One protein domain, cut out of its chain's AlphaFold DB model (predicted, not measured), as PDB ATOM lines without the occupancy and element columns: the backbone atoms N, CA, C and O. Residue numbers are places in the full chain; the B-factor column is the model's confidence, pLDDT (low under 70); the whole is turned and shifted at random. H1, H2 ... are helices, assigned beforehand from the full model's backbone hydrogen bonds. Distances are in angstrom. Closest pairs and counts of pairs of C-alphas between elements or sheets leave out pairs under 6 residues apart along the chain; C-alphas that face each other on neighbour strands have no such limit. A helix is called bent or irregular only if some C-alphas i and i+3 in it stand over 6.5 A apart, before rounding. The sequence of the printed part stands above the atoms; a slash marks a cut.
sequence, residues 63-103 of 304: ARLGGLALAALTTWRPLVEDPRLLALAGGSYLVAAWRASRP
ATOM      1  N   ALA A  63     -25.660  21.261  63.748       57.41
ATOM      2  CA  ALA A  63     -26.597  20.391  63.042       57.41
ATOM      3  C   ALA A  63     -26.185  20.135  61.581       57.41
ATOM      4  O   ALA A  63     -26.280  19.005  61.109       57.41
ATOM      5  N   ARG A  64     -25.679  21.149  60.864       57.94
ATOM      6  CA  ARG A  64     -25.243  20.990  59.464       57.94
ATOM      7  C   ARG A  64     -23.944  20.193  59.338       57.94
ATOM      8  O   ARG A  64     -23.854  19.335  58.467       57.94
ATOM      9  N   LEU A  65     -22.964  20.425  60.217       59.31
ATOM     10  CA  LEU A  65     -21.725  19.635  60.241       59.31
ATOM     11  C   LEU A  65     -21.976  18.197  60.707       59.31
ATOM     12  O   LEU A  65     -21.457  17.267  60.097       59.31
ATOM     13  N   GLY A  66     -22.813  18.011  61.732       64.69
ATOM     14  CA  GLY A  66     -23.245  16.688  62.178       64.69
ATOM     15  C   GLY A  66     -24.002  15.933  61.084       64.69
ATOM     16  O   GLY A  66     -23.695  14.775  60.825       64.69
ATOM     17  N   GLY A  67     -24.917  16.604  60.377       65.88
ATOM     18  CA  GLY A  67     -25.657  16.025  59.254       65.88
ATOM     19  C   GLY A  67     -24.764  15.629  58.076       65.88
ATOM     20  O   GLY A  67     -24.928  14.542  57.532       65.88
ATOM     21  N   LEU A  68     -23.776  16.457  57.716       71.94
ATOM     22  CA  LEU A  68     -22.816  16.135  56.653       71.94
ATOM     23  C   LEU A  68     -21.869  14.993  57.042       71.94
ATOM     24  O   LEU A  68     -21.590  14.136  56.209       71.94
ATOM     25  N   ALA A  69     -21.407  14.947  58.293       68.56
ATOM     26  CA  ALA A  69     -20.577  13.849  58.786       68.56
ATOM     27  C   ALA A  69     -21.355  12.525  58.833       68.56
ATOM     28  O   ALA A  69     -20.836  11.492  58.416       68.56
ATOM     29  N   LEU A  70     -22.617  12.563  59.279       69.50
ATOM     30  CA  LEU A  70     -23.493  11.393  59.301       69.50
ATOM     31  C   LEU A  70     -23.808  10.909  57.879       69.50
ATOM     32  O   LEU A  70     -23.701   9.717  57.614       69.50
ATOM     33  N   ALA A  71     -24.121  11.821  56.953       69.44
ATOM     34  CA  ALA A  71     -24.352  11.496  55.546       69.44
ATOM     35  C   ALA A  71     -23.097  10.921  54.875       69.44
ATOM     36  O   ALA A  71     -23.195   9.951  54.129       69.44
ATOM     37  N   ALA A  72     -21.912  11.463  55.164       71.75
ATOM     38  CA  ALA A  72     -20.652  10.915  54.670       71.75
ATOM     39  C   ALA A  72     -20.401   9.498  55.209       71.75
ATOM     40  O   ALA A  72     -20.021   8.618  54.443       71.75
ATOM     41  N   LEU A  73     -20.671   9.242  56.494       71.81
ATOM     42  CA  LEU A  73     -20.530   7.916  57.107       71.81
ATOM     43  C   LEU A  73     -21.524   6.889  56.547       71.81
ATOM     44  O   LEU A  73     -21.138   5.747  56.298       71.81
ATOM     45  N   THR A  74     -22.784   7.273  56.326       72.31
ATOM     46  CA  THR A  74     -23.812   6.356  55.803       72.31
ATOM     47  C   THR A  74     -23.666   6.090  54.308       72.31
ATOM     48  O   THR A  74     -24.003   5.000  53.851       72.31
ATOM     49  N   THR A  75     -23.117   7.036  53.544       69.06
ATOM     50  CA  THR A  75     -22.884   6.872  52.100       69.06
ATOM     51  C   THR A  75     -21.514   6.287  51.763       69.06
ATOM     52  O   THR A  75     -21.352   5.746  50.673       69.06
ATOM     53  N   TRP A  76     -20.544   6.298  52.686       70.69
ATOM     54  CA  TRP A  76     -19.191   5.779  52.445       70.69
ATOM     55  C   TRP A  76     -19.173   4.307  52.020       70.69
ATOM     56  O   TRP A  76     -18.482   3.941  51.075       70.69
ATOM     57  N   ARG A  77     -19.951   3.455  52.693       74.50
ATOM     58  CA  ARG A  77     -19.948   2.006  52.449       74.50
ATOM     59  C   ARG A  77     -20.453   1.617  51.044       74.50
ATOM     60  O   ARG A  77     -19.704   0.936  50.350       74.50
ATOM     61  N   PRO A  78     -21.624   2.093  50.566       70.94
ATOM     62  CA  PRO A  78     -22.061   1.820  49.193       70.94
ATOM     63  C   PRO A  78     -21.168   2.483  48.135       70.94
ATOM     64  O   PRO A  78     -21.022   1.951  47.039       70.94
ATOM     65  N   LEU A  79     -20.520   3.609  48.462       63.88
ATOM     66  CA  LEU A  79     -19.535   4.228  47.575       63.88
ATOM     67  C   LEU A  79     -18.306   3.338  47.354       63.88
ATOM     68  O   LEU A  79     -17.791   3.302  46.248       63.88
ATOM     69  N   VAL A  80     -17.836   2.599  48.362       74.56
ATOM     70  CA  VAL A  80     -16.669   1.711  48.203       74.56
ATOM     71  C   VAL A  80     -17.010   0.437  47.416       74.56
ATOM     72  O   VAL A  80     -16.131  -0.132  46.772       74.56
ATOM     73  N   GLU A  81     -18.272   0.007  47.430       86.69
ATOM     74  CA  GLU A  81     -18.717  -1.230  46.775       86.69
ATOM     75  C   GLU A  81     -19.074  -1.046  45.282       86.69
ATOM     76  O   GLU A  81     -18.905  -1.991  44.512       86.69
ATOM     77  N   ASP A  82     -19.484   0.155  44.838       86.38
ATOM     78  CA  ASP A  82     -19.767   0.450  43.419       86.38
ATOM     79  C   ASP A  82     -18.821   1.529  42.833       86.38
ATOM     80  O   ASP A  82     -18.951   2.722  43.145       86.38
ATOM     81  N   PRO A  83     -17.907   1.173  41.904       81.12
ATOM     82  CA  PRO A  83     -16.968   2.122  41.303       81.12
ATOM     83  C   PRO A  83     -17.645   3.251  40.506       81.12
ATOM     84  O   PRO A  83     -17.038   4.308  40.308       81.12
ATOM     85  N   ARG A  84     -18.897   3.081  40.060       81.69
ATOM     86  CA  ARG A  84     -19.642   4.135  39.347       81.69
ATOM     87  C   ARG A  84     -20.032   5.280  40.281       81.69
ATOM     88  O   ARG A  84     -19.973   6.442  39.876       81.69
ATOM     89  N   LEU A  85     -20.368   4.972  41.535       77.69
ATOM     90  CA  LEU A  85     -20.694   5.984  42.542       77.69
ATOM     91  C   LEU A  85     -19.457   6.803  42.935       77.69
ATOM     92  O   LEU A  85     -19.564   8.020  43.097       77.69
ATOM     93  N   LEU A  86     -18.270   6.182  42.985       77.94
ATOM     94  CA  LEU A  86     -17.000   6.898  43.192       77.94
ATOM     95  C   LEU A  86     -16.693   7.875  42.063       77.94
ATOM     96  O   LEU A  86     -16.269   8.997  42.333       77.94
ATOM     97  N   ALA A  87     -16.925   7.485  40.807       78.00
ATOM     98  CA  ALA A  87     -16.710   8.377  39.671       78.00
ATOM     99  C   ALA A  87     -17.637   9.605  39.730       78.00
ATOM    100  O   ALA A  87     -17.183  10.730  39.512       78.00
ATOM    101  N   LEU A  88     -18.911   9.412  40.089       77.56
ATOM    102  CA  LEU A  88     -19.875  10.507  40.246       77.56
ATOM    103  C   LEU A  88     -19.532  11.424  41.426       77.56
ATOM    104  O   LEU A  88     -19.578  12.645  41.278       77.56
ATOM    105  N   ALA A  89     -19.147  10.864  42.576       78.38
ATOM    106  CA  ALA A  89     -18.729  11.647  43.739       78.38
ATOM    107  C   ALA A  89     -17.403  12.387  43.503       78.38
ATOM    108  O   ALA A  89     -17.255  13.543  43.893       78.38
ATOM    109  N   GLY A  90     -16.449  11.759  42.813       83.19
ATOM    110  CA  GLY A  90     -15.210  12.406  42.388       83.19
ATOM    111  C   GLY A  90     -15.477  13.552  41.412       83.19
ATOM    112  O   GLY A  90     -14.942  14.645  41.585       83.19
ATOM    113  N   GLY A  91     -16.356  13.342  40.428       84.06
ATOM    114  CA  GLY A  91     -16.777  14.378  39.486       84.06
ATOM    115  C   GLY A  91     -17.485  15.550  40.170       84.06
ATOM    116  O   GLY A  91     -17.145  16.706  39.915       84.06
ATOM    117  N   SER A  92     -18.419  15.278  41.085       78.38
ATOM    118  CA  SER A  92     -19.123  16.329  41.829       78.38
ATOM    119  C   SER A  92     -18.184  17.101  42.758       78.38
ATOM    120  O   SER A  92     -18.255  18.330  42.806       78.38
ATOM    121  N   TYR A  93     -17.242  16.415  43.414       83.44
ATOM    122  CA  TYR A  93     -16.186  17.047  44.200       83.44
ATOM    123  C   TYR A  93     -15.298  17.942  43.333       83.44
ATOM    124  O   TYR A  93     -15.044  19.078  43.719       83.44
ATOM    125  N   LEU A  94     -14.868  17.489  42.152       82.94
ATOM    126  CA  LEU A  94     -14.063  18.303  41.235       82.94
ATOM    127  C   LEU A  94     -14.811  19.559  40.775       82.94
ATOM    128  O   LEU A  94     -14.221  20.635  40.747       82.94
ATOM    129  N   VAL A  95     -16.108  19.461  40.468       80.75
ATOM    130  CA  VAL A  95     -16.930  20.627  40.098       80.75
ATOM    131  C   VAL A  95     -17.097  21.586  41.276       80.75
ATOM    132  O   VAL A  95     -16.980  22.800  41.100       80.75
ATOM    133  N   ALA A  96     -17.353  21.065  42.477       78.31
ATOM    134  CA  ALA A  96     -17.474  21.872  43.685       78.31
ATOM    135  C   ALA A  96     -16.147  22.556  44.038       78.31
ATOM    136  O   ALA A  96     -16.135  23.756  44.297       78.31
ATOM    137  N   ALA A  97     -15.032  21.827  43.970       80.06
ATOM    138  CA  ALA A  97     -13.688  22.349  44.173       80.06
ATOM    139  C   ALA A  97     -13.344  23.405  43.120       80.06
ATOM    140  O   ALA A  97     -12.854  24.465  43.482       80.06
ATOM    141  N   TRP A  98     -13.677  23.174  41.846       84.69
ATOM    142  CA  TRP A  98     -13.475  24.153  40.780       84.69
ATOM    143  C   TRP A  98     -14.272  25.438  41.026       84.69
ATOM    144  O   TRP A  98     -13.719  26.532  40.934       84.69
ATOM    145  N   ARG A  99     -15.552  25.321  41.404       78.00
ATOM    146  CA  ARG A  99     -16.397  26.475  41.755       78.00
ATOM    147  C   ARG A  99     -15.895  27.204  42.997       78.00
ATOM    148  O   ARG A  99     -15.882  28.427  42.991       78.00
ATOM    149  N   ALA A 100     -15.457  26.473  44.017       77.56
ATOM    150  CA  ALA A 100     -14.873  27.038  45.230       77.56
ATOM    151  C   ALA A 100     -13.489  27.661  44.982       77.56
ATOM    152  O   ALA A 100     -13.104  28.584  45.687       77.56
ATOM    153  N   SER A 101     -12.756  27.181  43.972       73.50
ATOM    154  CA  SER A 101     -11.470  27.735  43.542       73.50
ATOM    155  C   SER A 101     -11.599  28.888  42.553       73.50
ATOM    156  O   SER A 101     -10.577  29.450  42.159       73.50
ATOM    157  N   ARG A 102     -12.821  29.238  42.118       71.75
ATOM    158  CA  ARG A 102     -12.993  30.447  41.316       71.75
ATOM    159  C   ARG A 102     -12.488  31.614  42.160       71.75
ATOM    160  O   ARG A 102     -12.890  31.707  43.321       71.75
ATOM    161  N   PRO A 103     -11.606  32.468  41.613       76.81
ATOM    162  CA  PRO A 103     -11.182  33.653  42.332       76.81
ATOM    163  C   PRO A 103     -12.443  34.402  42.741       76.81
ATOM    164  O   PRO A 103     -13.353  34.582  41.924       76.81
TER     165      PRO A 103
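This is residues 63 to 103 of the 304 residues of an uncharacterized protein of Streptomyces showdoensis (UniProt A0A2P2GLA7). Two long helices, H1 and H2, meet near their ends at a corner and make an open, flat V, with the tight link at its point. The two arms spread from there: residues 63 to 74 of H1 stand free on one side, and residues 90 to 103, of which 90 to 100 belong to H2, stand free on the other. The printed part has 41 residues with two named helices, H1 then H2, and no named strand; the class is all helix. It is loose, with a radius of gyration of the C-alphas of 12.2 A, and its C-alphas span 34 by 29 by 7 A.

H1 runs from Ala 63, C-alpha at (-26.597, 20.391, 63.042), to Glu 81, C-alpha at (-18.717, -1.230, 46.775), 28.2 A from first to last C-alpha. It has a kink of 30 degrees near residue 75 and is only just irregular: C-alphas 74 and 77 are 6.7 A apart. H2, residues 83 to 100, is 25.3 A long from first to last C-alpha and ends with C-alpha 100 at (-14.873, 27.038, 45.230).

H1 and H2 touch only at the corner by their link, H1 with residues 78 to 80 alone and H2 with residues 85 to 86 alone. Their closest C-alphas are those of Leu 79 and Leu 85, 5.5 A apart. They run opposite ways at a tilt of 38 degrees, only just steep; the line of H1 is a rough one. Their centres are 15.1 A apart. In H2 every O i to N i+4 pair is within hydrogen-bond range; in H1 13 of 15 are.

The two C-alphas farthest apart are those of Glu 81 and Pro 103, 36.0 A. The printed part has no cut, and the link from H1 to H2, one residue, is tight. The mean pLDDT of the printed part is 74.7; residues 63 to 67, 69 to 71, 75 and 79 are under 70.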